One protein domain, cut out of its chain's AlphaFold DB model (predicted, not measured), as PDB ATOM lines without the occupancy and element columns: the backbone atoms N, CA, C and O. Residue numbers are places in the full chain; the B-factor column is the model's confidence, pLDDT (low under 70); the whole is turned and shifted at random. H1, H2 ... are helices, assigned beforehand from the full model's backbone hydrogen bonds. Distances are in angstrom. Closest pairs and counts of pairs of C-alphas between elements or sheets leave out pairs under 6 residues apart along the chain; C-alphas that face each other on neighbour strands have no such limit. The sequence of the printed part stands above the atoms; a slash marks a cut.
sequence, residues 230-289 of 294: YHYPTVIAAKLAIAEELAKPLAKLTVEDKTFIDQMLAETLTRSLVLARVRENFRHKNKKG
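Overview. This is residues 230 to 289 of the 294 residues of the protein "Integrase" of Pseudomonas mandelii PD30 (UniProt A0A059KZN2). Three helices make a triangle: H2 and H3 fold back as a hairpin, and H1 is set steeply to both. Residues 283 to 289 of H3 stick out. The printed part has 60 residues, 43 of them in three named helices, H1, H2 and H3 in order along the chain, with no named strand; its class is all helix, and it is compact, with a radius of gyration of the C-alphas of 10.9 A and spans of 34 by 21 by 19 A.

Along the chain. Find C-alpha 235 at (40.338, -11.455, 8.176), where H1 begins, running 15.1 A to 245. H2 spans residues 255 to 267, 18.8 A. H3 spans residues 271 to 289, 27.2 A, ending at (13.845, -0.141, 13.254).

Arrangement. Look at Val 235 and Leu 265, the closest C-alphas of H1 and H2 at 6.4 A; these helices only just touch, with 3 pairs within 8 A, H2 by residues 261 to 265 alone, at a steep tilt of 55 degrees, opposite ways. H3 touches H1 by residues 271 to 278 alone, closest at C-alphas 242 and 275, 7.1 A, at a steep tilt of 47 degrees, the same way. H2, by 261 to 265 alone, and H3, by 274 to 278 alone, only just touch, with 3 pairs within 8 A, closest at C-alphas 264 and 274, 7.1 A; this hairpin has a shallow tilt of 24 degrees. In H1, H2 and H3 every O i to N i+4 pair is within hydrogen-bond range.

Size, cuts and confidence. The C-alphas of Pro 233 and Gly 289, 34.2 A, are farthest apart. The printed part has no cut; no link is long. Residue 230 and residues 285 to 289 have pLDDT under 70.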
ATOM      1  N   TYR A 230      43.789 -11.154  22.213       66.88
ATOM      2  CA  TYR A 230      43.548 -12.120  21.145       66.88
ATOM      3  C   TYR A 230      43.235 -11.367  19.852       66.88
ATOM      4  O   TYR A 230      42.232 -10.654  19.766       66.88
ATOM      5  N   HIS A 231      44.083 -11.571  18.851       76.56
ATOM      6  CA  HIS A 231      43.887 -11.070  17.501       76.56
ATOM      7  C   HIS A 231      43.421 -12.215  16.610       76.56
ATOM      8  O   HIS A 231      43.937 -13.334  16.697       76.56
ATOM      9  N   TYR A 232      42.442 -11.949  15.751       76.56
ATOM     10  CA  TYR A 232      42.036 -12.927  14.756       76.56
ATOM     11  C   TYR A 232      43.217 -13.217  13.817       76.56
ATOM     12  O   TYR A 232      43.818 -12.281  13.290       76.56
ATOM     13  N   PRO A 233      43.546 -14.497  13.564       72.56
ATOM     14  CA  PRO A 233      44.720 -14.861  12.772       72.56
ATOM     15  C   PRO A 233      44.591 -14.450  11.301       72.56
ATOM     16  O   PRO A 233      45.588 -14.283  10.609       72.56
ATOM     17  N   THR A 234      43.360 -14.308  10.805       83.94
ATOM     18  CA  THR A 234      43.063 -13.831   9.455       83.94
ATOM     19  C   THR A 234      41.767 -13.026   9.453       83.94
ATOM     20  O   THR A 234      40.885 -13.243  10.288       83.94
ATOM     21  N   VAL A 235      41.603 -12.163   8.447       85.88
ATOM     22  CA  VAL A 235      40.338 -11.455   8.176       85.88
ATOM     23  C   VAL A 235      39.180 -12.445   7.999       85.88
ATOM     24  O   VAL A 235      38.062 -12.183   8.432       85.88
ATOM     25  N   ILE A 236      39.437 -13.615   7.408       85.75
ATOM     26  CA  ILE A 236      38.425 -14.664   7.215       85.75
ATOM     27  C   ILE A 236      37.977 -15.239   8.565       85.75
ATOM     28  O   ILE A 236      36.778 -15.389   8.789       85.75
ATOM     29  N   ALA A 237      38.912 -15.509   9.481       79.50
ATOM     30  CA  ALA A 237      38.585 -15.968  10.832       79.50
ATOM     31  C   ALA A 237      37.762 -14.923  11.604       79.50
ATOM     32  O   ALA A 237      36.797 -15.280  12.277       79.50
ATOM     33  N   ALA A 238      38.087 -13.637  11.443       85.06
ATOM     34  CA  ALA A 238      37.304 -12.551  12.022       85.06
ATOM     35  C   ALA A 238      35.883 -12.492  11.433       85.06
ATOM     36  O   ALA A 238      34.907 -12.432  12.173       85.06
ATOM     37  N   LYS A 239      35.743 -12.600  10.105       86.88
ATOM     38  CA  LYS A 239      34.441 -12.650   9.416       86.88
ATOM     39  C   LYS A 239      33.578 -13.826   9.869       86.88
ATOM     40  O   LYS A 239      32.377 -13.654  10.060       86.88
ATOM     41  N   LEU A 240      34.169 -15.007  10.054       85.69
ATOM     42  CA  LEU A 240      33.459 -16.177  10.576       85.69
ATOM     43  C   LEU A 240      32.951 -15.933  11.998       85.69
ATOM     44  O   LEU A 240      31.777 -16.181  12.263       85.69
ATOM     45  N   ALA A 241      33.790 -15.372  12.871       82.06
ATOM     46  CA  ALA A 241      33.386 -15.037  14.232       82.06
ATOM     47  C   ALA A 241      32.278 -13.968  14.272       82.06
ATOM     48  O   ALA A 241      31.347 -14.088  15.058       82.06
ATOM     49  N   ILE A 242      32.318 -12.963  13.388       86.44
ATOM     50  CA  ILE A 242      31.243 -11.963  13.260       86.44
ATOM     51  C   ILE A 242      29.937 -12.610  12.777       86.44
ATOM     52  O   ILE A 242      28.863 -12.276  13.267       86.44
ATOM     53  N   ALA A 243      30.005 -13.534  11.813       86.19
ATOM     54  CA  ALA A 243      28.827 -14.246  11.312       86.19
ATOM     55  C   ALA A 243      28.159 -15.090  12.407       86.19
ATOM     56  O   ALA A 243      26.931 -15.158  12.491       86.19
ATOM     57  N   GLU A 244      28.989 -15.735  13.226       80.88
ATOM     58  CA  GLU A 244      28.573 -16.527  14.373       80.88
ATOM     59  C   GLU A 244      27.945 -15.654  15.464       80.88
ATOM     60  O   GLU A 244      26.859 -15.975  15.937       80.88
ATOM     61  N   GLU A 245      28.562 -14.512  15.776       81.06
ATOM     62  CA  GLU A 245      28.049 -13.526  16.736       81.06
ATOM     63  C   GLU A 245      26.682 -12.961  16.314       81.06
ATOM     64  O   GLU A 245      25.769 -12.837  17.122       81.06
ATOM     65  N   LEU A 246      26.511 -12.641  15.028       82.88
ATOM     66  CA  LEU A 246      25.247 -12.126  14.491       82.88
ATOM     67  C   LEU A 246      24.200 -13.226  14.248       82.88
ATOM     68  O   LEU A 246      23.093 -12.916  13.793       82.88
ATOM     69  N   ALA A 247      24.562 -14.499  14.465       81.56
ATOM     70  CA  ALA A 247      23.785 -15.690  14.117       81.56
ATOM     71  C   ALA A 247      23.233 -15.661  12.673       81.56
ATOM     72  O   ALA A 247      22.167 -16.208  12.369       81.56
ATOM     73  N   LYS A 248      23.942 -14.985  11.758       82.19
ATOM     74  CA  LYS A 248      23.509 -14.740  10.376       82.19
ATOM     75  C   LYS A 248      24.698 -14.849   9.421       82.19
ATOM     76  O   LYS A 248      25.731 -14.223   9.650       82.19
ATOM     77  N   PRO A 249      24.552 -15.563   8.288       85.69
ATOM     78  CA  PRO A 249      25.579 -15.568   7.255       85.69
ATOM     79  C   PRO A 249      25.825 -14.147   6.743       85.69
ATOM     80  O   PRO A 249      24.873 -13.479   6.330       85.69
ATOM     81  N   LEU A 250      27.090 -13.713   6.677       84.38
ATOM     82  CA  LEU A 250      27.441 -12.370   6.187       84.38
ATOM     83  C   LEU A 250      26.899 -12.094   4.778       84.38
ATOM     84  O   LEU A 250      26.602 -10.955   4.439       84.38
ATOM     85  N   ALA A 251      26.705 -13.134   3.961       84.69
ATOM     86  CA  ALA A 251      26.101 -13.024   2.637       84.69
ATOM     87  C   ALA A 251      24.691 -12.400   2.657       84.69
ATOM     88  O   ALA A 251      24.332 -11.713   1.700       84.69
ATOM     89  N   LYS A 252      23.927 -12.585   3.742       84.31
ATOM     90  CA  LYS A 252      22.569 -12.043   3.919       84.31
ATOM     91  C   LYS A 252      22.542 -10.599   4.434       84.31
ATOM     92  O   LYS A 252      21.462 -10.026   4.539       84.31
ATOM     93  N   LEU A 253      23.695 -10.024   4.773       85.94
ATOM     94  CA  LEU A 253      23.793  -8.631   5.203       85.94
ATOM     95  C   LEU A 253      23.656  -7.669   4.017       85.94
ATOM     96  O   LEU A 253      23.949  -8.023   2.866       85.94
ATOM     97  N   THR A 254      23.233  -6.440   4.323       87.81
ATOM     98  CA  THR A 254      23.174  -5.350   3.343       87.81
ATOM     99  C   THR A 254      24.574  -5.019   2.821       87.81
ATOM    100  O   THR A 254      25.585  -5.357   3.441       87.81
ATOM    101  N   VAL A 255      24.651  -4.376   1.655       85.94
ATOM    102  CA  VAL A 255      25.942  -3.975   1.071       85.94
ATOM    103  C   VAL A 255      26.677  -3.000   2.000       85.94
ATOM    104  O   VAL A 255      27.878  -3.148   2.186       85.94
ATOM    105  N   GLU A 256      25.949  -2.098   2.662       86.06
ATOM    106  CA  GLU A 256      26.489  -1.147   3.646       86.06
ATOM    107  C   GLU A 256      27.080  -1.835   4.887       86.06
ATOM    108  O   GLU A 256      28.124  -1.437   5.397       86.06
ATOM    109  N   ASP A 257      26.435  -2.894   5.383       85.06
ATOM    110  CA  ASP A 257      26.939  -3.641   6.541       85.06
ATOM    111  C   ASP A 257      28.199  -4.440   6.194       85.06
ATOM    112  O   ASP A 257      29.111  -4.565   7.012       85.06
ATOM    113  N   LYS A 258      28.270  -4.964   4.965       86.50
ATOM    114  CA  LYS A 258      29.457  -5.667   4.465       86.50
ATOM    115  C   LYS A 258      30.644  -4.718   4.333       86.50
ATOM    116  O   LYS A 258      31.726  -5.060   4.798       86.50
ATOM    117  N   THR A 259      30.439  -3.524   3.770       89.06
ATOM    118  CA  THR A 259      31.512  -2.526   3.637       89.06
ATOM    119  C   THR A 259      31.988  -2.016   4.994       89.06
ATOM    120  O   THR A 259      33.191  -1.859   5.180       89.06
ATOM    121  N   PHE A 260      31.085  -1.832   5.964       90.12
ATOM    122  CA  PHE A 260      31.453  -1.490   7.342       90.12
ATOM    123  C   PHE A 260      32.329  -2.566   7.999       90.12
ATOM    124  O   PHE A 260      33.365  -2.248   8.581       90.12
ATOM    125  N   ILE A 261      31.940  -3.843   7.889       88.69
ATOM    126  CA  ILE A 261      32.728  -4.959   8.436       88.69
ATOM    127  C   ILE A 261      34.104  -5.025   7.763       88.69
ATOM    128  O   ILE A 261      35.110  -5.205   8.447       88.69
ATOM    129  N   ASP A 262      34.172  -4.847   6.443       89.38
ATOM    130  CA  ASP A 262      35.437  -4.873   5.705       89.38
ATOM    131  C   ASP A 262      36.373  -3.717   6.096       89.38
ATOM    132  O   ASP A 262      37.568  -3.944   6.278       89.38
ATOM    133  N   GLN A 263      35.841  -2.506   6.291       90.00
ATOM    134  CA  GLN A 263      36.615  -1.355   6.775       90.00
ATOM    135  C   GLN A 263      37.115  -1.569   8.207       90.00
ATOM    136  O   GLN A 263      38.292  -1.366   8.487       90.00
ATOM    137  N   MET A 264      36.254  -2.062   9.099       91.12
ATOM    138  CA  MET A 264      36.630  -2.348  10.485       91.12
ATOM    139  C   MET A 264      37.761  -3.377  10.577       91.12
ATOM    140  O   MET A 264      38.709  -3.182  11.336       91.12
ATOM    141  N   LEU A 265      37.679  -4.460   9.801       89.12
ATOM    142  CA  LEU A 265      38.692  -5.518   9.801       89.12
ATOM    143  C   LEU A 265      40.004  -5.101   9.124       89.12
ATOM    144  O   LEU A 265      41.027  -5.747   9.350       89.12
ATOM    145  N   ALA A 266      39.987  -4.043   8.309       87.25
ATOM    146  CA  ALA A 266      41.199  -3.413   7.795       87.25
ATOM    147  C   ALA A 266      41.897  -2.543   8.858       87.25
ATOM    148  O   ALA A 266      43.118  -2.414   8.824       87.25
ATOM    149  N   GLU A 267      41.147  -1.975   9.807       87.19
ATOM    150  CA  GLU A 267      41.687  -1.150  10.897       87.19
ATOM    151  C   GLU A 267      42.202  -1.979  12.079       87.19
ATOM    152  O   GLU A 267      43.257  -1.680  12.636       87.19
ATOM    153  N   THR A 268      41.455  -3.001  12.504       85.31
ATOM    154  CA  THR A 268      41.816  -3.815  13.670       85.31
ATOM    155  C   THR A 268      41.356  -5.263  13.534       85.31
ATOM    156  O   THR A 268      40.252  -5.559  13.080       85.31
ATOM    157  N   LEU A 269      42.213  -6.181  13.982       85.62
ATOM    158  CA  LEU A 269      41.896  -7.602  14.141       85.62
ATOM    159  C   LEU A 269      41.785  -8.009  15.615       85.62
ATOM    160  O   LEU A 269      41.683  -9.198  15.917       85.62
ATOM    161  N   THR A 270      41.802  -7.053  16.544       82.81
ATOM    162  CA  THR A 270      41.669  -7.319  17.978       82.81
ATOM    163  C   THR A 270      40.229  -7.740  18.292       82.81
ATOM    164  O   THR A 270      39.287  -6.984  18.047       82.81
ATOM    165  N   ARG A 271      40.025  -8.948  18.842       80.88
ATOM    166  CA  ARG A 271      38.678  -9.533  19.028       80.88
ATOM    167  C   ARG A 271      37.743  -8.658  19.858       80.88
ATOM    168  O   ARG A 271      36.576  -8.530  19.502       80.88
ATOM    169  N   SER A 272      38.241  -8.084  20.952       79.31
ATOM    170  CA  SER A 272      37.473  -7.217  21.857       79.31
ATOM    171  C   SER A 272      36.877  -6.021  21.106       79.31
ATOM    172  O   SER A 272      35.664  -5.816  21.130       79.31
ATOM    173  N   LEU A 273      37.719  -5.291  20.372       82.44
ATOM    174  CA  LEU A 273      37.332  -4.118  19.586       82.44
ATOM    175  C   LEU A 273      36.398  -4.472  18.425       82.44
ATOM    176  O   LEU A 273      35.403  -3.778  18.212       82.44
ATOM    177  N   VAL A 274      36.690  -5.556  17.696       85.69
ATOM    178  CA  VAL A 274      35.861  -6.009  16.569       85.69
ATOM    179  C   VAL A 274      34.449  -6.358  17.045       85.69
ATOM    180  O   VAL A 274      33.473  -5.839  16.504       85.69
ATOM    181  N   LEU A 275      34.314  -7.188  18.085       84.31
ATOM    182  CA  LEU A 275      32.997  -7.592  18.589       84.31
ATOM    183  C   LEU A 275      32.226  -6.416  19.199       84.31
ATOM    184  O   LEU A 275      31.032  -6.286  18.942       84.31
ATOM    185  N   ALA A 276      32.896  -5.525  19.937       84.19
ATOM    186  CA  ALA A 276      32.258  -4.337  20.501       84.19
ATOM    187  C   ALA A 276      31.667  -3.425  19.411       84.19
ATOM    188  O   ALA A 276      30.478  -3.105  19.453       84.19
ATOM    189  N   ARG A 277      32.452  -3.083  18.377       85.62
ATOM    190  CA  ARG A 277      31.999  -2.216  17.272       85.62
ATOM    191  C   ARG A 277      30.884  -2.849  16.440       85.62
ATOM    192  O   ARG A 277      29.958  -2.155  16.017       85.62
ATOM    193  N   VAL A 278      30.950  -4.163  16.203       87.44
ATOM    194  CA  VAL A 278      29.858  -4.899  15.549       87.44
ATOM    195  C   VAL A 278      28.589  -4.805  16.398       87.44
ATOM    196  O   VAL A 278      27.544  -4.406  15.883       87.44
ATOM    197  N   ARG A 279      28.662  -5.096  17.702       84.12
ATOM    198  CA  ARG A 279      27.495  -5.019  18.592       84.12
ATOM    199  C   ARG A 279      26.883  -3.630  18.624       84.12
ATOM    200  O   ARG A 279      25.668  -3.526  18.501       84.12
ATOM    201  N   GLU A 280      27.685  -2.577  18.746       84.69
ATOM    202  CA  GLU A 280      27.189  -1.198  18.740       84.69
ATOM    203  C   GLU A 280      26.412  -0.884  17.456       84.69
ATOM    204  O   GLU A 280      25.252  -0.470  17.528       84.69
ATOM    205  N   ASN A 281      26.987  -1.156  16.280       84.06
ATOM    206  CA  ASN A 281      26.340  -0.844  15.003       84.06
ATOM    207  C   ASN A 281      25.005  -1.598  14.823       84.06
ATOM    208  O   ASN A 281      23.979  -1.002  14.479       84.06
ATOM    209  N   PHE A 282      24.977  -2.902  15.122       82.19
ATOM    210  CA  PHE A 282      23.766  -3.714  14.967       82.19
ATOM    211  C   PHE A 282      22.728  -3.478  16.086       82.19
ATOM    212  O   PHE A 282      21.526  -3.495  15.802       82.19
ATOM    213  N   ARG A 283      23.142  -3.148  17.322       79.50
ATOM    214  CA  ARG A 283      22.230  -2.696  18.397       79.50
ATOM    215  C   ARG A 283      21.591  -1.344  18.046       79.50
ATOM    216  O   ARG A 283      20.385  -1.172  18.242       79.50
ATOM    217  N   HIS A 284      22.346  -0.397  17.480       72.44
ATOM    218  CA  HIS A 284      21.817   0.906  17.058       72.44
ATOM    219  C   HIS A 284      20.814   0.806  15.897       72.44
ATOM    220  O   HIS A 284      19.808   1.522  15.902       72.44
ATOM    221  N   LYS A 285      21.025  -0.102  14.935       65.81
ATOM    222  CA  LYS A 285      20.065  -0.336  13.840       65.81
ATOM    223  C   LYS A 285      18.765  -0.989  14.316       65.81
ATOM    224  O   LYS A 285      17.694  -0.548  13.902       65.81
ATOM    225  N   ASN A 286      18.829  -1.947  15.244       60.56
ATOM    226  CA  ASN A 286      17.624  -2.547  15.832       60.56
ATOM    227  C   ASN A 286      16.767  -1.515  16.594       60.56
ATOM    228  O   ASN A 286      15.543  -1.560  16.506       60.56
ATOM    229  N   LYS A 287      17.390  -0.531  17.265       55.16
ATOM    230  CA  LYS A 287      16.675   0.583  17.924       55.16
ATOM    231  C   LYS A 287      16.032   1.575  16.946       55.16
ATOM    232  O   LYS A 287      14.972   2.110  17.246       55.16
ATOM    233  N   LYS A 288      16.638   1.827  15.780       52.41
ATOM    234  CA  LYS A 288      16.025   2.673  14.734       52.41
ATOM    235  C   LYS A 288      14.860   1.969  14.026       52.41
ATOM    236  O   LYS A 288      13.873   2.616  13.702       52.41
ATOM    237  N   GLY A 289      14.933   0.649  13.842       47.56
ATOM    238  CA  GLY A 289      13.845  -0.141  13.254       47.56
ATOM    239  C   GLY A 289      12.569  -0.178  14.107       47.56
ATOM    240  O   GLY A 289      11.473  -0.202  13.556       47.56
TER     241      GLY A 289